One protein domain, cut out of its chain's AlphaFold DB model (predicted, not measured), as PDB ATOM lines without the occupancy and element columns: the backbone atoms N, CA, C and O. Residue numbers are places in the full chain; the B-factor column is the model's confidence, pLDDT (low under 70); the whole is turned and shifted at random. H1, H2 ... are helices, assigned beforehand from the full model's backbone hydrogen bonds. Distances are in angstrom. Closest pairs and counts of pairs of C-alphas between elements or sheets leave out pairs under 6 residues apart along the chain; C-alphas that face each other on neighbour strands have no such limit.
ATOM      1  N   SER A   8      70.914 -11.618  24.129       89.19
ATOM      2  CA  SER A   8      69.970 -12.739  24.263       89.19
ATOM      3  C   SER A   8      68.630 -12.382  24.920       89.19
ATOM      4  O   SER A   8      67.659 -13.123  24.782       89.19
ATOM      5  N   LEU A   9      68.539 -11.247  25.624       90.06
ATOM      6  CA  LEU A   9      67.289 -10.805  26.249       90.06
ATOM      7  C   LEU A   9      66.308 -10.204  25.230       90.06
ATOM      8  O   LEU A   9      65.101 -10.219  25.464       90.06
ATOM      9  N   ASN A  10      66.814  -9.650  24.121       91.62
ATOM     10  CA  ASN A  10      66.017  -9.156  22.999       91.62
ATOM     11  C   ASN A  10      66.899  -9.032  21.745       91.62
ATOM     12  O   ASN A  10      67.471  -7.974  21.476       91.62
ATOM     13  N   GLU A  11      66.982 -10.115  20.974       92.88
ATOM     14  CA  GLU A  11      67.805 -10.174  19.760       92.88
ATOM     15  C   GLU A  11      67.353  -9.166  18.698       92.88
ATOM     16  O   GLU A  11      68.183  -8.593  17.997       92.88
ATOM     17  N   GLN A  12      66.047  -8.896  18.598       93.00
ATOM     18  CA  GLN A  12      65.533  -7.909  17.652       93.00
ATOM     19  C   GLN A  12      66.074  -6.511  17.972       93.00
ATOM     20  O   GLN A  12      66.602  -5.846  17.086       93.00
ATOM     21  N   LEU A  13      65.998  -6.087  19.237       92.94
ATOM     22  CA  LEU A  13      66.514  -4.786  19.665       92.94
ATOM     23  C   LEU A  13      68.033  -4.684  19.469       92.94
ATOM     24  O   LEU A  13      68.540  -3.629  19.093       92.94
ATOM     25  N   HIS A  14      68.759  -5.777  19.706       93.25
ATOM     26  CA  HIS A  14      70.191  -5.847  19.433       93.25
ATOM     27  C   HIS A  14      70.492  -5.638  17.940       93.25
ATOM     28  O   HIS A  14      71.310  -4.789  17.596       93.25
ATOM     29  N   ASN A  15      69.774  -6.337  17.055       93.56
ATOM     30  CA  ASN A  15      69.929  -6.199  15.606       93.56
ATOM     31  C   ASN A  15      69.557  -4.792  15.107       93.56
ATOM     32  O   ASN A  15      70.206  -4.270  14.205       93.56
ATOM     33  N   GLU A  16      68.548  -4.150  15.703       92.75
ATOM     34  CA  GLU A  16      68.193  -2.753  15.410       92.75
ATOM     35  C   GLU A  16      69.325  -1.785  15.802       92.75
ATOM     36  O   GLU A  16      69.649  -0.863  15.045       92.75
ATOM     37  N   CYS A  17      69.976  -2.011  16.951       93.44
ATOM     38  CA  CYS A  17      71.141  -1.228  17.371       93.44
ATOM     39  C   CYS A  17      72.341  -1.442  16.437       93.44
ATOM     40  O   CYS A  17      72.985  -0.464  16.057       93.44
ATOM     41  N   GLU A  18      72.607  -2.687  16.038       94.31
ATOM     42  CA  GLU A  18      73.670  -3.034  15.088       94.31
ATOM     43  C   GLU A  18      73.432  -2.379  13.724       94.31
ATOM     44  O   GLU A  18      74.319  -1.700  13.217       94.31
ATOM     45  N   SER A  19      72.219  -2.478  13.167       93.38
ATOM     46  CA  SER A  19      71.867  -1.806  11.905       93.38
ATOM     47  C   SER A  19      72.107  -0.301  11.995       93.38
ATOM     48  O   SER A  19      72.768   0.284  11.141       93.38
ATOM     49  N   THR A  20      71.644   0.322  13.083       92.12
ATOM     50  CA  THR A  20      71.828   1.760  13.321       92.12
ATOM     51  C   THR A  20      73.308   2.136  13.410       92.12
ATOM     52  O   THR A  20      73.726   3.173  12.888       92.12
ATOM     53  N   PHE A  21      74.112   1.314  14.087       92.88
ATOM     54  CA  PHE A  21      75.548   1.526  14.203       92.88
ATOM     55  C   PHE A  21      76.229   1.452  12.834       92.88
ATOM     56  O   PHE A  21      76.956   2.382  12.478       92.88
ATOM     57  N   GLN A  22      75.953   0.402  12.058       92.75
ATOM     58  CA  GLN A  22      76.530   0.209  10.728       92.75
ATOM     59  C   GLN A  22      76.157   1.353   9.782       92.75
ATOM     60  O   GLN A  22      77.044   1.955   9.185       92.75
ATOM     61  N   GLU A  23      74.884   1.757   9.737       92.00
ATOM     62  CA  GLU A  23      74.425   2.888   8.919       92.00
ATOM     63  C   GLU A  23      75.190   4.186   9.228       92.00
ATOM     64  O   GLU A  23      75.578   4.933   8.325       92.00
ATOM     65  N   LYS A  24      75.436   4.475  10.512       90.62
ATOM     66  CA  LYS A  24      76.185   5.673  10.921       90.62
ATOM     67  C   LYS A  24      77.672   5.563  10.615       90.62
ATOM     68  O   LYS A  24      78.273   6.557  10.207       90.62
ATOM     69  N   MET A  25      78.253   4.380  10.790       91.88
ATOM     70  CA  MET A  25      79.645   4.133  10.434       91.88
ATOM     71  C   MET A  25      79.846   4.285   8.927       91.88
ATOM     72  O   MET A  25      80.720   5.050   8.531       91.88
ATOM     73  N   GLU A  26      78.994   3.689   8.095       92.50
ATOM     74  CA  GLU A  26      79.018   3.846   6.635       92.50
ATOM     75  C   GLU A  26      78.871   5.312   6.210       92.50
ATOM     76  O   GLU A  26      79.668   5.814   5.417       92.50
ATOM     77  N   ALA A  27      77.922   6.048   6.801       88.56
ATOM     78  CA  ALA A  27      77.729   7.472   6.520       88.56
ATOM     79  C   ALA A  27      78.944   8.347   6.886       88.56
ATOM     80  O   ALA A  27      79.054   9.487   6.430       88.56
ATOM     81  N   SER A  28      79.845   7.831   7.722       86.81
ATOM     82  CA  SER A  28      81.071   8.503   8.144       86.81
ATOM     83  C   SER A  28      82.347   7.908   7.541       86.81
ATOM     84  O   SER A  28      83.435   8.288   7.974       86.81
ATOM     85  N   ASP A  29      82.232   6.979   6.588       88.50
ATOM     86  CA  ASP A  29      83.364   6.219   6.036       88.50
ATOM     87  C   ASP A  29      84.190   5.506   7.126       88.50
ATOM     88  O   ASP A  29      85.418   5.524   7.158       88.50
ATOM     89  N   GLY A  30      83.487   4.940   8.108       85.44
ATOM     90  CA  GLY A  30      84.065   4.189   9.219       85.44
ATOM     91  C   GLY A  30      84.761   5.037  10.286       85.44
ATOM     92  O   GLY A  30      85.453   4.484  11.138       85.44
ATOM     93  N   THR A  31      84.609   6.364  10.265       81.81
ATOM     94  CA  THR A  31      85.356   7.249  11.174       81.81
ATOM     95  C   THR A  31      84.653   7.518  12.501       81.81
ATOM     96  O   THR A  31      85.331   7.736  13.504       81.81
ATOM     97  N   ARG A  32      83.314   7.542  12.538       79.88
ATOM     98  CA  ARG A  32      82.553   7.930  13.737       79.88
ATOM     99  C   ARG A  32      81.103   7.457  13.715       79.88
ATOM    100  O   ARG A  32      80.419   7.532  12.701       79.88
ATOM    101  N   CYS A  33      80.578   7.135  14.891       85.81
ATOM    102  CA  CYS A  33      79.153   6.902  15.092       85.81
ATOM    103  C   CYS A  33      78.597   7.953  16.058       85.81
ATOM    104  O   CYS A  33      78.886   7.932  17.252       85.81
ATOM    105  N   MET A  34      77.821   8.898  15.524       82.06
ATOM    106  CA  MET A  34      77.155   9.943  16.305       82.06
ATOM    107  C   MET A  34      75.666   9.627  16.363       82.06
ATOM    108  O   MET A  34      75.025   9.506  15.313       82.06
ATOM    109  N   LEU A  35      75.143   9.490  17.582       81.75
ATOM    110  CA  LEU A  35      73.772   9.059  17.818       81.75
ATOM    111  C   LEU A  35      72.931  10.159  18.462       81.75
ATOM    112  O   LEU A  35      73.368  10.816  19.407       81.75
ATOM    113  N   ASP A  36      71.709  10.322  17.973       77.50
ATOM    114  CA  ASP A  36      70.690  11.196  18.535       77.50
ATOM    115  C   ASP A  36      69.548  10.389  19.181       77.50
ATOM    116  O   ASP A  36      69.399   9.181  18.989       77.50
ATOM    117  N   ALA A  37      68.720  11.064  19.982       71.81
ATOM    118  CA  ALA A  37      67.633  10.414  20.711       71.81
ATOM    119  C   ALA A  37      66.518   9.860  19.802       71.81
ATOM    120  O   ALA A  37      65.761   8.990  20.235       71.81
ATOM    121  N   SER A  38      66.386  10.358  18.568       74.44
ATOM    122  CA  SER A  38      65.337   9.923  17.641       74.44
ATOM    123  C   SER A  38      65.571   8.506  17.116       74.44
ATOM    124  O   SER A  38      64.621   7.832  16.727       74.44
ATOM    125  N   GLN A  39      66.810   8.017  17.201       79.00
ATOM    126  CA  GLN A  39      67.219   6.705  16.699       79.00
ATOM    127  C   GLN A  39      66.809   5.523  17.583       79.00
ATOM    128  O   GLN A  39      66.968   4.380  17.175       79.00
ATOM    129  N   PHE A  40      66.266   5.766  18.778       81.88
ATOM    130  CA  PHE A  40      65.913   4.700  19.724       81.88
ATOM    131  C   PHE A  40      64.411   4.409  19.783       81.88
ATOM    132  O   PHE A  40      63.917   3.965  20.815       81.88
ATOM    133  N   SER A  41      63.653   4.694  18.718       80.88
ATOM    134  CA  SER A  41      62.221   4.350  18.608       80.88
ATOM    135  C   SER A  41      61.367   4.799  19.811       80.88
ATOM    136  O   SER A  41      60.422   4.126  20.218       80.88
ATOM    137  N   GLY A  42      61.711   5.942  20.420       83.62
ATOM    138  CA  GLY A  42      61.031   6.485  21.604       83.62
ATOM    139  C   GLY A  42      61.482   5.906  22.954       83.62
ATOM    140  O   GLY A  42      60.976   6.333  23.996       83.62
ATOM    141  N   ILE A  43      62.446   4.981  22.973       89.12
ATOM    142  CA  ILE A  43      63.047   4.447  24.199       89.12
ATOM    143  C   ILE A  43      63.898   5.539  24.854       89.12
ATOM    144  O   ILE A  43      64.891   6.023  24.314       89.12
ATOM    145  N   MET A  44      63.501   5.935  26.062       89.62
ATOM    146  CA  MET A  44      64.206   6.954  26.834       89.62
ATOM    147  C   MET A  44      65.377   6.336  27.603       89.62
ATOM    148  O   MET A  44      65.184   5.724  28.656       89.62
ATOM    149  N   LEU A  45      66.602   6.565  27.124       90.69
ATOM    150  CA  LEU A  45      67.819   6.008  27.731       90.69
ATOM    151  C   LEU A  45      68.094   6.508  29.161       90.69
ATOM    152  O   LEU A  45      68.831   5.873  29.902       90.69
ATOM    153  N   THR A  46      67.470   7.609  29.584       88.50
ATOM    154  CA  THR A  46      67.621   8.184  30.935       88.50
ATOM    155  C   THR A  46      66.585   7.670  31.947       88.50
ATOM    156  O   THR A  46      66.558   8.101  33.111       88.50
ATOM    157  N   LYS A  47      65.690   6.770  31.511       90.56
ATOM    158  CA  LYS A  47      64.631   6.184  32.336       90.56
ATOM    159  C   LYS A  47      64.863   4.689  32.571       90.56
ATOM    160  O   LYS A  47      65.252   3.997  31.631       90.56
ATOM    161  N   PRO A  48      64.537   4.182  33.776       92.19
ATOM    162  CA  PRO A  48      64.652   2.765  34.084       92.19
ATOM    163  C   PRO A  48      63.786   1.905  33.174       92.19
ATOM    164  O   PRO A  48      62.558   1.960  33.234       92.19
ATOM    165  N   SER A  49      64.432   1.102  32.341       94.06
ATOM    166  CA  SER A  49      63.793   0.034  31.586       94.06
ATOM    167  C   SER A  49      64.847  -0.980  31.146       94.06
ATOM    168  O   SER A  49      66.026  -0.638  31.023       94.06
ATOM    169  N   LEU A  50      64.423  -2.222  30.903       93.75
ATOM    170  CA  LEU A  50      65.332  -3.259  30.416       93.75
ATOM    171  C   LEU A  50      65.868  -2.898  29.025       93.75
ATOM    172  O   LEU A  50      67.066  -2.979  28.795       93.75
ATOM    173  N   GLN A  51      64.998  -2.399  28.144       95.00
ATOM    174  CA  GLN A  51      65.368  -1.963  26.795       95.00
ATOM    175  C   GLN A  51      66.400  -0.829  26.825       95.00
ATOM    176  O   GLN A  51      67.383  -0.871  26.092       95.00
ATOM    177  N   SER A  52      66.227   0.151  27.719       94.50
ATOM    178  CA  SER A  52      67.201   1.231  27.912       94.50
ATOM    179  C   SER A  52      68.562   0.668  28.328       94.50
ATOM    180  O   SER A  52      69.569   1.058  27.750       94.50
ATOM    181  N   GLN A  53      68.610  -0.278  29.276       94.81
ATOM    182  CA  GLN A  53      69.872  -0.916  29.676       94.81
ATOM    183  C   GLN A  53      70.494  -1.749  28.555       94.81
ATOM    184  O   GLN A  53      71.709  -1.741  28.427       94.81
ATOM    185  N   GLN A  54      69.697  -2.425  27.725       95.38
ATOM    186  CA  GLN A  54      70.208  -3.179  26.576       95.38
ATOM    187  C   GLN A  54      70.857  -2.267  25.532       95.38
ATOM    188  O   GLN A  54      71.979  -2.535  25.113       95.38
ATOM    189  N   ILE A  55      70.193  -1.166  25.163       95.44
ATOM    190  CA  ILE A  55      70.746  -0.178  24.225       95.44
ATOM    191  C   ILE A  55      72.022   0.441  24.803       95.44
ATOM    192  O   ILE A  55      73.044   0.529  24.124       95.44
ATOM    193  N   LEU A  56      71.976   0.852  26.073       95.69
ATOM    194  CA  LEU A  56      73.133   1.416  26.760       95.69
ATOM    195  C   LEU A  56      74.299   0.424  26.809       95.69
ATOM    196  O   LEU A  56      75.413   0.815  26.485       95.69
ATOM    197  N   CYS A  57      74.041  -0.844  27.135       95.94
ATOM    198  CA  CYS A  57      75.035  -1.918  27.148       95.94
ATOM    199  C   CYS A  57      75.666  -2.130  25.768       95.94
ATOM    200  O   CYS A  57      76.884  -2.250  25.665       95.94
ATOM    201  N   PHE A  58      74.851  -2.150  24.709       95.38
ATOM    202  CA  PHE A  58      75.325  -2.326  23.340       95.38
ATOM    203  C   PHE A  58      76.329  -1.233  22.959       95.38
ATOM    204  O   PHE A  58      77.475  -1.526  22.630       95.38
ATOM    205  N   PHE A  59      75.938   0.038  23.088       94.62
ATOM    206  CA  PHE A  59      76.824   1.146  22.729       94.62
ATOM    207  C   PHE A  59      77.972   1.344  23.725       94.62
ATOM    208  O   PHE A  59      79.030   1.835  23.336       94.62
ATOM    209  N   ALA A  60      77.799   0.946  24.988       94.81
ATOM    210  CA  ALA A  60      78.884   0.911  25.961       94.81
ATOM    211  C   ALA A  60      79.990  -0.062  25.526       94.81
ATOM    212  O   ALA A  60      81.163   0.296  25.556       94.81
ATOM    213  N   ASN A  61      79.619  -1.247  25.031       94.12
ATOM    214  CA  ASN A  61      80.565  -2.243  24.519       94.12
ATOM    215  C   ASN A  61      81.250  -1.816  23.205       94.12
ATOM    216  O   ASN A  61      82.269  -2.392  22.839       94.12
ATOM    217  N   LEU A  62      80.727  -0.788  22.526       92.06
ATOM    218  CA  LEU A  62      81.356  -0.118  21.380       92.06
ATOM    219  C   LEU A  62      82.150   1.138  21.790       92.06
ATOM    220  O   LEU A  62      82.432   1.999  20.958       92.06
ATOM    221  N   SER A  63      82.473   1.273  23.079       90.19
ATOM    222  CA  SER A  63      83.257   2.376  23.644       90.19
ATOM    223  C   SER A  63      82.632   3.769  23.459       90.19
ATOM    224  O   SER A  63      83.339   4.777  23.497       90.19
ATOM    225  N   CYS A  64      81.302   3.874  23.327       92.38
ATOM    226  CA  CYS A  64      80.623   5.171  23.375       92.38
ATOM    227  C   CYS A  64      80.627   5.712  24.821       92.38
ATOM    228  O   CYS A  64      79.931   5.152  25.674       92.38
ATOM    229  N   PRO A  65      81.345   6.811  25.133       92.94
ATOM    230  CA  PRO A  65      81.548   7.269  26.513       92.94
ATOM    231  C   PRO A  65      80.246   7.659  27.211       92.94
ATOM    232  O   PRO A  65      80.047   7.335  28.377       92.94
ATOM    233  N   ILE A  66      79.323   8.312  26.498       94.19
ATOM    234  CA  ILE A  66      78.038   8.744  27.065       94.19
ATOM    235  C   ILE A  66      77.189   7.519  27.425       94.19
ATOM    236  O   ILE A  66      76.603   7.464  28.508       94.19
ATOM    237  N   SER A  67      77.146   6.517  26.540       95.12
ATOM    238  CA  SER A  67      76.439   5.264  26.808       95.12
ATOM    239  C   SER A  67      77.094   4.477  27.937       95.12
ATOM    240  O   SER A  67      76.368   3.998  28.800       95.12
ATOM    241  N   MET A  68      78.429   4.413  28.006       95.88
ATOM    242  CA  MET A  68      79.139   3.779  29.124       95.88
ATOM    243  C   MET A  68      78.829   4.465  30.462       95.88
ATOM    244  O   MET A  68      78.461   3.783  31.412       95.88
ATOM    245  N   MET A  69      78.879   5.802  30.535       96.06
ATOM    246  CA  MET A  69      78.552   6.556  31.756       96.06
ATOM    247  C   MET A  69      77.111   6.316  32.220       96.06
ATOM    248  O   MET A  69      76.854   6.047  33.397       96.06
ATOM    249  N   ARG A  70      76.154   6.375  31.287       95.62
ATOM    250  CA  ARG A  70      74.740   6.087  31.568       95.62
ATOM    251  C   ARG A  70      74.529   4.636  31.980       95.62
ATOM    252  O   ARG A  70      73.775   4.374  32.914       95.62
ATOM    253  N   PHE A  71      75.197   3.698  31.311       96.31
ATOM    254  CA  PHE A  71      75.096   2.281  31.627       96.31
ATOM    255  C   PHE A  71      75.654   1.987  33.016       96.31
ATOM    256  O   PHE A  71      74.954   1.395  33.834       96.31
ATOM    257  N   ALA A  72      76.847   2.493  33.319       95.62
ATOM    258  CA  ALA A  72      77.464   2.401  34.630       95.62
ATOM    259  C   ALA A  72      76.539   2.952  35.722       95.62
ATOM    260  O   ALA A  72      76.232   2.253  36.683       95.62
ATOM    261  N   SER A  73      75.998   4.159  35.531       95.31
ATOM    262  CA  SER A  73      75.018   4.750  36.449       95.31
ATOM    263  C   SER A  73      73.759   3.886  36.616       95.31
ATOM    264  O   SER A  73      73.250   3.761  37.729       95.31
ATOM    265  N   SER A  74      73.280   3.246  35.543       95.31
ATOM    266  CA  SER A  74      72.127   2.337  35.598       95.31
ATOM    267  C   SER A  74      72.398   1.062  36.403       95.31
ATOM    268  O   SER A  74      71.478   0.505  36.991       95.31
ATOM    269  N   LEU A  75      73.654   0.605  36.443       94.75
ATOM    270  CA  LEU A  75      74.068  -0.589  37.179       94.75
ATOM    271  C   LEU A  75      74.307  -0.306  38.669       94.75
ATOM    272  O   LEU A  75      74.371  -1.245  39.467       94.75
ATOM    273  N   PHE A  76      74.435   0.962  39.060       93.38
ATOM    274  CA  PHE A  76      74.759   1.347  40.426       93.38
ATOM    275  C   PHE A  76      73.597   1.050  41.401       93.38
ATOM    276  O   PHE A  76      72.504   1.607  41.255       93.38
ATOM    277  N   PRO A  77      73.799   0.212  42.438       84.38
ATOM    278  CA  PRO A  77      72.697  -0.350  43.229       84.38
ATOM    279  C   PRO A  77      72.045   0.630  44.219       84.38
ATOM    280  O   PRO A  77      70.983   0.326  44.761       84.38
ATOM    281  N   TYR A  78      72.648   1.797  44.464       78.06
ATOM    282  CA  TYR A  78      72.152   2.788  45.431       78.06
ATOM    283  C   TYR A  78      71.428   3.970  44.777       78.06
ATOM    284  O   TYR A  78      71.135   4.971  45.431       78.06
ATOM    285  N   HIS A  79      71.110   3.871  43.486       69.62
ATOM    286  CA  HIS A  79      70.352   4.910  42.806       69.62
ATOM    287  C   HIS A  79      68.895   4.943  43.304       69.62
ATOM    288  O   HIS A  79      68.224   3.921  43.436       69.62
ATOM    289  N   SER A  80      68.351   6.149  43.487       68.31
ATOM    290  CA  SER A  80      66.920   6.383  43.763       68.31
ATOM    291  C   SER A  80      65.957   5.767  42.731       68.31
ATOM    292  O   SER A  80      64.797   5.492  43.038       68.31
ATOM    293  N   LYS A  81      66.427   5.554  41.497       73.44
ATOM    294  CA  LYS A  81      65.685   4.950  40.396       73.44
ATOM    295  C   LYS A  81      66.030   3.463  40.353       73.44
ATOM    296  O   LYS A  81      67.181   3.109  40.122       73.44
ATOM    297  N   LYS A  82      65.037   2.594  40.547       82.00
ATOM    298  CA  LYS A  82      65.234   1.138  40.501       82.00
ATOM    299  C   LYS A  82      65.389   0.667  39.056       82.00
ATOM    300  O   LYS A  82      64.395   0.551  38.340       82.00
ATOM    301  N   TRP A  83      66.625   0.423  38.640       92.50
ATOM    302  CA  TRP A  83      66.947  -0.194  37.356       92.50
ATOM    303  C   TRP A  83      66.806  -1.726  37.423       92.50
ATOM    304  O   TRP A  83      67.030  -2.299  38.490       92.50
ATOM    305  N   PRO A  84      66.407  -2.400  36.325       91.88
ATOM    306  CA  PRO A  84      66.210  -3.854  36.321       91.88
ATOM    307  C   PRO A  84      67.466  -4.677  36.629       91.88
ATOM    308  O   PRO A  84      67.371  -5.700  37.302       91.88
ATOM    309  N   ILE A  85      68.623  -4.246  36.124       92.88
ATOM    310  CA  ILE A  85      69.913  -4.916  36.308       92.88
ATOM    311  C   ILE A  85      70.821  -3.993  37.117       92.88
ATOM    312  O   ILE A  85      70.979  -2.824  36.766       92.88
ATOM    313  N   SER A  86      71.440  -4.527  38.170       93.25
ATOM    314  CA  SER A  86      72.384  -3.801  39.024       93.25
ATOM    315  C   SER A  86      73.609  -4.654  39.346       93.25
ATOM    316  O   SER A  86      73.469  -5.825  39.692       93.25
ATOM    317  N   SER A  87      74.794  -4.055  39.294       92.50
ATOM    318  CA  SER A  87      76.056  -4.626  39.773       92.50
ATOM    319  C   SER A  87      77.012  -3.479  40.072       92.50
ATOM    320  O   SER A  87      77.315  -2.672  39.193       92.50
ATOM    321  N   PHE A  88      77.491  -3.404  41.315       91.50
ATOM    322  CA  PHE A  88      78.450  -2.379  41.719       91.50
ATOM    323  C   PHE A  88      79.791  -2.563  40.996       91.50
ATOM    324  O   PHE A  88      80.378  -1.593  40.530       91.50
ATOM    325  N   GLU A  89      80.235  -3.808  40.834       90.75
ATOM    326  CA  GLU A  89      81.493  -4.162  40.179       90.75
ATOM    327  C   GLU A  89      81.488  -3.756  38.701       90.75
ATOM    328  O   GLU A  89      82.417  -3.106  38.229       90.75
ATOM    329  N   LEU A  90      80.418  -4.083  37.965       92.75
ATOM    330  CA  LEU A  90      80.288  -3.662  36.569       92.75
ATOM    331  C   LEU A  90      80.084  -2.149  36.458       92.75
ATOM    332  O   LEU A  90      80.668  -1.523  35.576       92.75
ATOM    333  N   SER A  91      79.313  -1.546  37.370       93.94
ATOM    334  CA  SER A  91      79.181  -0.089  37.447       93.94
ATOM    335  C   SER A  91      80.543   0.585  37.595       93.94
ATOM    336  O   SER A  91      80.783   1.584  36.928       93.94
ATOM    337  N   GLN A  92      81.433   0.054  38.433       92.50
ATOM    338  CA  GLN A  92      82.786   0.576  38.603       92.50
ATOM    339  C   GLN A  92      83.594   0.466  37.308       92.50
ATOM    340  O   GLN A  92      84.161   1.466  36.872       92.50
ATOM    341  N   ILE A  93      83.634  -0.722  36.693       92.12
ATOM    342  CA  ILE A  93      84.425  -0.973  35.477       92.12
ATOM    343  C   ILE A  93      84.003  -0.019  34.356       92.12
ATOM    344  O   ILE A  93      84.832   0.747  33.868       92.12
ATOM    345  N   TYR A  94      82.710   0.004  34.013       94.88
ATOM    346  CA  TYR A  94      82.212   0.871  32.942       94.88
ATOM    347  C   TYR A  94      82.358   2.358  33.282       94.88
ATOM    348  O   TYR A  94      82.616   3.145  32.379       94.88
ATOM    349  N   MET A  95      82.199   2.773  34.549       95.38
ATOM    350  CA  MET A  95      82.317   4.193  34.911       95.38
ATOM    351  C   MET A  95      83.739   4.708  34.701       95.38
ATOM    352  O   MET A  95      83.924   5.765  34.099       95.38
ATOM    353  N   LEU A  96      84.736   3.976  35.206       92.81
ATOM    354  CA  LEU A  96      86.133   4.398  35.128       92.81
ATOM    355  C   LEU A  96      86.623   4.390  33.675       92.81
ATOM    356  O   LEU A  96      87.187   5.385  33.226       92.81
ATOM    357  N   GLU A  97      86.296   3.344  32.912       93.12
ATOM    358  CA  GLU A  97      86.601   3.279  31.477       93.12
ATOM    359  C   GLU A  97      85.933   4.424  30.700       93.12
ATOM    360  O   GLU A  97      86.563   5.071  29.863       93.12
ATOM    361  N   ALA A  98      84.675   4.753  31.014       95.38
ATOM    362  CA  ALA A  98      83.985   5.853  30.351       95.38
ATOM    363  C   ALA A  98      84.661   7.207  30.574       95.38
ATOM    364  O   ALA A  98      84.703   8.033  29.659       95.38
ATOM    365  N   ILE A  99      85.164   7.444  31.787       95.19
ATOM    366  CA  ILE A  99      85.876   8.674  32.131       95.19
ATOM    367  C   ILE A  99      87.209   8.736  31.384       95.19
ATOM    368  O   ILE A  99      87.503   9.765  30.779       95.19
ATOM    369  N   GLU A 100      87.972   7.643  31.343       93.50
ATOM    370  CA  GLU A 100      89.221   7.571  30.571       93.50
ATOM    371  C   GLU A 100      88.987   7.869  29.084       93.50
ATOM    372  O   GLU A 100      89.687   8.689  28.483       93.50
ATOM    373  N   VAL A 101      87.956   7.266  28.483       92.75
ATOM    374  CA  VAL A 101      87.583   7.535  27.086       92.75
ATOM    375  C   VAL A 101      87.160   8.994  26.899       92.75
ATOM    376  O   VAL A 101      87.582   9.635  25.936       92.75
ATOM    377  N   ALA A 102      86.381   9.564  27.823       93.38
ATOM    378  CA  ALA A 102      85.958  10.961  27.746       93.38
ATOM    379  C   ALA A 102      87.136  11.949  27.847       93.38
ATOM    380  O   ALA A 102      87.155  12.940  27.114       93.38
ATOM    381  N   ILE A 103      88.123  11.673  28.706       92.44
ATOM    382  CA  ILE A 103      89.363  12.459  28.811       92.44
ATOM    383  C   ILE A 103      90.125  12.412  27.481       92.44
ATOM    384  O   ILE A 103      90.510  13.453  26.949       92.44
ATOM    385  N   ASN A 104      90.281  11.222  26.893       90.19
ATOM    386  CA  ASN A 104      91.001  11.050  25.629       90.19
ATOM    387  C   ASN A 104      90.299  11.723  24.438       90.19
ATOM    388  O   ASN A 104      90.957  12.262  23.547       90.19
ATOM    389  N   LEU A 105      88.965  11.764  24.432       89.19
ATOM    390  CA  LEU A 105      88.192  12.441  23.386       89.19
ATOM    391  C   LEU A 105      88.316  13.967  23.414       89.19
ATOM    392  O   LEU A 105      87.935  14.619  22.444       89.19
ATOM    393  N   HIS A 106      88.905  14.555  24.459       83.81
ATOM    394  CA  HIS A 106      89.212  15.985  24.483       83.81
ATOM    395  C   HIS A 106      90.126  16.418  23.320       83.81
ATOM    396  O   HIS A 106      90.080  17.572  22.886       83.81
ATOM    397  N   PHE A 107      90.945  15.504  22.794       85.38
ATOM    398  CA  PHE A 107      91.847  15.779  21.675       85.38
ATOM    399  C   PHE A 107      91.170  15.660  20.299       85.38
ATOM    400  O   PHE A 107      91.722  16.147  19.307       85.38
ATOM    401  N   ASP A 108      89.969  15.081  20.222       86.81
ATOM    402  CA  ASP A 108      89.175  15.027  18.996       86.81
ATOM    403  C   ASP A 108      88.327  16.299  18.853       86.81
ATOM    404  O   ASP A 108      87.474  16.606  19.685       86.81
ATOM    405  N   LYS A 109      88.543  17.060  17.774       84.88
ATOM    406  CA  LYS A 109      87.892  18.367  17.581       84.88
ATOM    407  C   LYS A 109      86.366  18.292  17.532       84.88
ATOM    408  O   LYS A 109      85.726  19.260  17.925       84.88
ATOM    409  N   ILE A 110      85.810  17.199  17.018       81.62
ATOM    410  CA  ILE A 110      84.380  17.056  16.743       81.62
ATOM    411  C   ILE A 110      83.697  16.372  17.925       81.62
ATOM    412  O   ILE A 110      82.671  16.849  18.403       81.62
ATOM    413  N   ALA A 111      84.284  15.292  18.444       83.81
ATOM    414  CA  ALA A 111      83.731  14.595  19.600       83.81
ATOM    415  C   ALA A 111      83.782  15.460  20.868       83.81
ATOM    416  O   ALA A 111      82.865  15.391  21.687       83.81
ATOM    417  N   ARG A 112      84.795  16.330  21.011       87.56
ATOM    418  CA  ARG A 112      84.920  17.233  22.163       87.56
ATOM    419  C   ARG A 112      83.699  18.126  22.358       87.56
ATOM    420  O   ARG A 112      83.321  18.340  23.503       87.56
ATOM    421  N   GLU A 113      83.092  18.652  21.294       88.12
ATOM    422  CA  GLU A 113      81.911  19.522  21.419       88.12
ATOM    423  C   GLU A 113      80.715  18.744  21.982       88.12
ATOM    424  O   GLU A 113      80.119  19.163  22.969       88.12
ATOM    425  N   MET A 114      80.450  17.546  21.454       86.69
ATOM    426  CA  MET A 114      79.389  16.671  21.966       86.69
ATOM    427  C   MET A 114      79.629  16.257  23.424       86.69
ATOM    428  O   MET A 114      78.701  16.235  24.235       86.69
ATOM    429  N   VAL A 115      80.872  15.914  23.766       89.06
ATOM    430  CA  VAL A 115      81.238  15.550  25.138       89.06
ATOM    431  C   VAL A 115      81.090  16.758  26.068       89.06
ATOM    432  O   VAL A 115      80.546  16.604  27.158       89.06
ATOM    433  N   ALA A 116      81.497  17.957  25.643       90.25
ATOM    434  CA  ALA A 116      81.346  19.185  26.423       90.25
ATOM    435  C   ALA A 116      79.869  19.539  26.664       90.25
ATOM    436  O   ALA A 116      79.490  19.857  27.794       90.25
ATOM    437  N   ASP A 117      79.021  19.407  25.641       90.44
ATOM    438  CA  ASP A 117      77.576  19.608  25.768       90.44
ATOM    439  C   ASP A 117      76.981  18.643  26.798       90.44
ATOM    440  O   ASP A 117      76.248  19.062  27.699       90.44
ATOM    441  N   PHE A 118      77.356  17.362  26.743       91.31
ATOM    442  CA  PHE A 118      76.940  16.388  27.748       91.31
ATOM    443  C   PHE A 118      77.462  16.739  29.149       91.31
ATOM    444  O   PHE A 118      76.687  16.701  30.107       91.31
ATOM    445  N   GLN A 119      78.725  17.149  29.284       92.62
ATOM    446  CA  GLN A 119      79.342  17.532  30.562       92.62
ATOM    447  C   GLN A 119      78.698  18.763  31.216       92.62
ATOM    448  O   GLN A 119      78.716  18.906  32.442       92.62
ATOM    449  N   SER A 120      78.093  19.641  30.413       91.50
ATOM    450  CA  SER A 120      77.318  20.789  30.899       91.50
ATOM    451  C   SER A 120      75.946  20.400  31.467       91.50
ATOM    452  O   SER A 120      75.310  21.187  32.172       91.50
ATOM    453  N   SER A 121      75.474  19.183  31.181       92.31
ATOM    454  CA  SER A 121      74.145  18.733  31.578       92.31
ATOM    455  C   SER A 121      74.064  18.390  33.068       92.31
ATOM    456  O   SER A 121      75.009  17.904  33.691       92.31
ATOM    457  N   ARG A 122      72.869  18.567  33.641       91.50
ATOM    458  CA  ARG A 122      72.565  18.102  35.003       91.50
ATOM    459  C   ARG A 122      72.740  16.587  35.149       91.50
ATOM    460  O   ARG A 122      73.195  16.133  36.191       91.50
ATOM    461  N   GLU A 123      72.381  15.828  34.114       91.88
ATOM    462  CA  GLU A 123      72.533  14.370  34.092       91.88
ATOM    463  C   GLU A 123      73.987  13.970  34.345       91.88
ATOM    464  O   GLU A 123      74.260  13.150  35.217       91.88
ATOM    465  N   PHE A 124      74.926  14.596  33.637       94.44
ATOM    466  CA  PHE A 124      76.343  14.320  33.825       94.44
ATOM    467  C   PHE A 124      76.801  14.612  35.259       94.44
ATOM    468  O   PHE A 124      77.518  13.810  35.850       94.44
ATOM    469  N   LYS A 125      76.344  15.713  35.864       93.06
ATOM    470  CA  LYS A 125      76.675  16.039  37.261       93.06
ATOM    471  C   LYS A 125      76.149  14.992  38.246       93.06
ATOM    472  O   LYS A 125      76.865  14.614  39.168       93.06
ATOM    473  N   GLU A 126      74.942  14.471  38.025       91.50
ATOM    474  CA  GLU A 126      74.386  13.365  38.819       91.50
ATOM    475  C   GLU A 126      75.203  12.070  38.644       91.50
ATOM    476  O   GLU A 126      75.480  11.378  39.623       91.50
ATOM    477  N   ILE A 127      75.665  11.774  37.425       94.50
ATOM    478  CA  ILE A 127      76.554  10.637  37.144       94.50
ATOM    479  C   ILE A 127      77.912  10.807  37.845       94.50
ATOM    480  O   ILE A 127      78.432   9.845  38.406       94.50
ATOM    481  N   MET A 128      78.483  12.012  37.870       95.19
ATOM    482  CA  MET A 128      79.762  12.263  38.545       95.19
ATOM    483  C   MET A 128      79.671  12.103  40.066       95.19
ATOM    484  O   MET A 128      80.628  11.640  40.680       95.19
ATOM    485  N   LEU A 129      78.515  12.381  40.680       92.25
ATOM    486  CA  LEU A 129      78.287  12.047  42.093       92.25
ATOM    487  C   LEU A 129      78.352  10.532  42.339       92.25
ATOM    488  O   LEU A 129      78.930  10.099  43.332       92.25
ATOM    489  N   ILE A 130      77.816   9.725  41.416       92.75
ATOM    490  CA  ILE A 130      77.940   8.260  41.473       92.75
ATOM    491  C   ILE A 130      79.404   7.843  41.293       92.75
ATOM    492  O   ILE A 130      79.888   6.995  42.037       92.75
ATOM    493  N   ALA A 131      80.125   8.449  40.346       93.75
ATOM    494  CA  ALA A 131      81.546   8.170  40.136       93.75
ATOM    495  C   ALA A 131      82.376   8.460  41.397       93.75
ATOM    496  O   ALA A 131      83.205   7.644  41.788       93.75
ATOM    497  N   HIS A 132      82.104   9.566  42.089       91.62
ATOM    498  CA  HIS A 132      82.730   9.865  43.377       91.62
ATOM    499  C   HIS A 132      82.392   8.842  44.450       91.62
ATOM    500  O   HIS A 132      83.273   8.417  45.185       91.62
ATOM    501  N   GLU A 133      81.135   8.410  44.538       91.25
ATOM    502  CA  GLU A 133      80.755   7.370  45.491       91.25
ATOM    503  C   GLU A 133      81.448   6.030  45.191       91.25
ATOM    504  O   GLU A 133      81.832   5.317  46.118       91.25
ATOM    505  N   ILE A 134      81.645   5.691  43.913       90.44
ATOM    506  CA  ILE A 134      82.448   4.533  43.498       90.44
ATOM    507  C   ILE A 134      83.881   4.691  44.011       90.44
ATOM    508  O   ILE A 134      84.384   3.782  44.667       90.44
ATOM    509  N   VAL A 135      84.513   5.839  43.765       89.06
ATOM    510  CA  VAL A 135      85.886   6.121  44.202       89.06
ATOM    511  C   VAL A 135      86.036   6.065  45.723       89.06
ATOM    512  O   VAL A 135      86.938   5.388  46.206       89.06
ATOM    513  N   ASP A 136      85.129   6.691  46.477       86.31
ATOM    514  CA  ASP A 136      85.129   6.680  47.947       86.31
ATOM    515  C   ASP A 136      85.056   5.259  48.527       86.31
ATOM    516  O   ASP A 136      85.554   4.992  49.623       86.31
ATOM    517  N   ARG A 137      84.394   4.343  47.813       84.00
ATOM    518  CA  ARG A 137      84.210   2.946  48.223       84.00
ATOM    519  C   ARG A 137      85.355   2.034  47.784       84.00
ATOM    520  O   ARG A 137      85.451   0.916  48.290       84.00
ATOM    521  N   ILE A 138      86.213   2.471  46.863       78.19
ATOM    522  CA  ILE A 138      87.403   1.711  46.476       78.19
ATOM    523  C   ILE A 138      88.415   1.805  47.621       78.19
ATOM    524  O   ILE A 138      88.860   2.882  48.002       78.19
ATOM    525  N   ALA A 139      88.797   0.647  48.167       54.59
ATOM    526  CA  ALA A 139      89.603   0.546  49.386       54.59
ATOM    527  C   ALA A 139      91.006   1.178  49.289       54.59
ATOM    528  O   ALA A 139      91.654   1.361  50.318       54.59
ATOM    529  N   VAL A 140      91.488   1.487  48.079       63.94
ATOM    530  CA  VAL A 140      92.809   2.083  47.860       63.94
ATOM    531  C   VAL A 140      92.752   3.122  46.724       63.94
ATOM    532  O   VAL A 140      92.875   2.750  45.554       63.94
ATOM    533  N   PRO A 141      92.595   4.419  47.051       56.88
ATOM    534  CA  PRO A 141      92.610   5.521  46.081       56.88
ATOM    535  C   PRO A 141      93.889   5.587  45.230       56.88
ATOM    536  O   PRO A 141      93.856   6.059  44.100       56.88
ATOM    537  N   GLU A 142      95.005   5.060  45.742       60.81
ATOM    538  CA  GLU A 142      96.326   5.047  45.088       60.81
ATOM    539  C   GLU A 142      96.381   4.169  43.820       60.81
ATOM    540  O   GLU A 142      97.355   4.232  43.075       60.81
ATOM    541  N   HIS A 143      95.343   3.367  43.555       73.50
ATOM    542  CA  HIS A 143      95.219   2.561  42.333       73.50
ATOM    543  C   HIS A 143      94.322   3.196  41.263       73.50
ATOM    544  O   HIS A 143      94.054   2.564  40.241       73.50
ATOM    545  N   ILE A 144      93.838   4.418  41.485       80.31
ATOM    546  CA  ILE A 144      93.047   5.154  40.500       80.31
ATOM    547  C   ILE A 144      93.988   6.082  39.732       80.31
ATOM    548  O   ILE A 144      94.821   6.767  40.325       80.31
ATOM    549  N   CYS A 145      93.851   6.104  38.406       85.56
ATOM    550  CA  CYS A 145      94.555   7.048  37.545       85.56
ATOM    551  C   CYS A 145      94.311   8.493  38.043       85.56
ATOM    552  O   CYS A 145      93.147   8.885  38.187       85.56
ATOM    553  N   PRO A 146      95.366   9.284  38.332       88.06
ATOM    554  CA  PRO A 146      95.217  10.642  38.860       88.06
ATOM    555  C   PRO A 146      94.317  11.525  37.994       88.06
ATOM    556  O   PRO A 146      93.464  12.232  38.518       88.06
ATOM    557  N   GLU A 147      94.436  11.414  36.673       90.31
ATOM    558  CA  GLU A 147      93.641  12.161  35.703       90.31
ATOM    559  C   GLU A 147      92.145  11.834  35.815       90.31
ATOM    560  O   GLU A 147      91.305  12.728  35.730       90.31
ATOM    561  N   VAL A 148      91.799  10.567  36.067       90.12
ATOM    562  CA  VAL A 148      90.413  10.136  36.318       90.12
ATOM    563  C   VAL A 148      89.904  10.715  37.636       90.12
ATOM    564  O   VAL A 148      88.787  11.230  37.695       90.12
ATOM    565  N   TYR A 149      90.720  10.669  38.691       89.19
ATOM    566  CA  TYR A 149      90.354  11.210  39.999       89.19
ATOM    567  C   TYR A 149      90.125  12.730  39.953       89.19
ATOM    568  O   TYR A 149      89.089  13.222  40.406       89.19
ATOM    569  N   GLU A 150      91.052  13.471  39.343       90.88
ATOM    570  CA  GLU A 150      90.947  14.918  39.139       90.88
ATOM    571  C   GLU A 150      89.737  15.281  38.278       90.88
ATOM    572  O   GLU A 150      89.015  16.230  38.595       90.88
ATOM    573  N   PHE A 151      89.466  14.502  37.226       92.12
ATOM    574  CA  PHE A 151      88.296  14.699  36.382       92.12
ATOM    575  C   PHE A 151      86.990  14.575  37.175       92.12
ATOM    576  O   PHE A 151      86.097  15.410  37.008       92.12
ATOM    577  N   ILE A 152      86.870  13.574  38.054       91.75
ATOM    578  CA  ILE A 152      85.687  13.386  38.905       91.75
ATOM    579  C   ILE A 152      85.524  14.584  39.845       91.75
ATOM    580  O   ILE A 152      84.471  15.224  39.848       91.75
ATOM    581  N   LEU A 153      86.571  14.936  40.598       89.12
ATOM    582  CA  LEU A 153      86.514  16.029  41.572       89.12
ATOM    583  C   LEU A 153      86.228  17.387  40.926       89.12
ATOM    584  O   LEU A 153      85.399  18.143  41.429       89.12
ATOM    585  N   GLY A 154      86.862  17.684  39.789       88.88
ATOM    586  CA  GLY A 154      86.648  18.931  39.053       88.88
ATOM    587  C   GLY A 154      85.232  19.073  38.490       88.88
ATOM    588  O   GLY A 154      84.809  20.176  38.143       88.88
ATOM    589  N   ASN A 155      84.479  17.973  38.411       88.31
ATOM    590  CA  ASN A 155      83.132  17.958  37.865       88.31
ATOM    591  C   ASN A 155      82.017  17.863  38.904       88.31
ATOM    592  O   ASN A 155      80.849  17.880  38.501       88.31
ATOM    593  N   ILE A 156      82.344  17.844  40.195       85.06
ATOM    594  CA  ILE A 156      81.373  17.778  41.285       85.06
ATOM    595  C   ILE A 156      81.314  19.115  42.007       85.06
ATOM    596  O   ILE A 156      82.328  19.663  42.428       85.06
ATOM    597  N   ASP A 157      80.097  19.609  42.212       69.88
ATOM    598  CA  ASP A 157      79.857  20.661  43.191       69.88
ATOM    599  C   ASP A 157      79.543  20.005  44.544       69.88
ATOM    600  O   ASP A 157      78.427  19.540  44.799       69.88
ATOM    601  N   LEU A 158      80.551  19.932  45.417       59.97
ATOM    602  CA  LEU A 158      80.430  19.318  46.744       59.97
ATOM    603  C   LEU A 158      79.404  20.031  47.644       59.97
ATOM    604  O   LEU A 158      78.955  19.442  48.629       59.97
ATOM    605  N   SER A 159      78.966  21.250  47.300       54.81
ATOM    606  CA  SER A 159      77.877  21.927  48.013       54.81
ATOM    607  C   SER A 159      76.532  21.193  47.883       54.81
ATOM    608  O   SER A 159      75.705  21.274  48.791       54.81
ATOM    609  N   MET A 160      76.337  20.392  46.825       50.03
ATOM    610  CA  MET A 160      75.132  19.574  46.620       50.03
ATOM    611  C   MET A 160      75.174  18.213  47.340       50.03
ATOM    612  O   MET A 160      74.125  17.625  47.613       50.03
ATOM    613  N   ALA A 161      76.363  17.708  47.684       47.62
ATOM    614  CA  ALA A 161      76.538  16.400  48.326       47.62
ATOM    615  C   ALA A 161      76.200  16.409  49.834       47.62
ATOM    616  O   ALA A 161      75.873  15.372  50.416       47.62
TER     617      ALA A 161
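This is residues 8 to 161 of the 168 residues of an uncharacterized protein of Colwellia sp. RSH04 (UniProt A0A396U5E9). What shape does this domain have? A hairpin of two helices, H4 and the long H5, stands in the middle of a helical body; H7 and H8 cross H5 on one side, and H6 folds back near the last residues of H5. On the other side of H4, H3 joins the hairpin to H1, which makes one far end of the body, with the short H2 near H1. What is it made of? The printed part has 154 residues with eight named helices, H1 to H8 in order along the chain, and no named strand; its class is all helix. It is compact, with a radius of gyration of the C-alphas of 15.6 A, and spans 41 by 36 by 26 A.

How do the first helices meet? H1, residues 11 to 27, touches H3, residues 50 to 61, with residues 13 to 17 alone, at a steep tilt of 42 degrees; the closest C-alphas are those of Cys 17 and Ile 55, 6.9 A apart. H2, residues 37 to 40, is close to H1 but not clearly touching: C-alphas 20 and 39 are 7.6 A apart. What follows H3? It touches H4, residues 65 to 75, the closest C-alphas being 60 and 68, 4.3 A apart. H4 and H5, residues 88 to 107, form a helical hairpin at a shallow tilt of 16 degrees, opposite ways, with C-alphas 72 and 91 closest at 4.1 A. What else does H5, the hub, touch? It touches H6, residues 111 to 119 (C-alphas 106 and 112, 5.0 A), H7, residues 122 to 137 (C-alphas 92 and 134, 6.3 A), and, about perpendicular at 89 degrees, H8, residues 146 to 154 (C-alphas 99 and 148, 6.3 A). H6 and H8 are apart. Are the helix backbones well formed? Every O i to N i+4 pair is within hydrogen-bond range in H1, H3, H4, H6, H7 and H8, and 14 of 16 are in H5; H2 is too short for such a pair.

Where does H1 begin? C-alpha 11 is at (67.805, -10.174, 19.760), and H1 is 24.2 A long. How long are the other longer helices? H3 measures 16.4 A, H4 15.2 A, H5 30.2 A and H7 23.2 A from first to last C-alpha. Where does H8 end? C-alpha 154 is at (86.648, 18.931, 39.053).

How large is it? The two C-alphas farthest apart, those of Glu 26 and Ser 159, are 45.2 A apart. Is it continuous? The printed part has no cut, and its one long link is residues 76 to 87, between H4 and H5. Where is confidence low? Residues 79 to 80, 139 to 142 and 157 to 161 are under 70, against a mean pLDDT of 87.9 for the printed part.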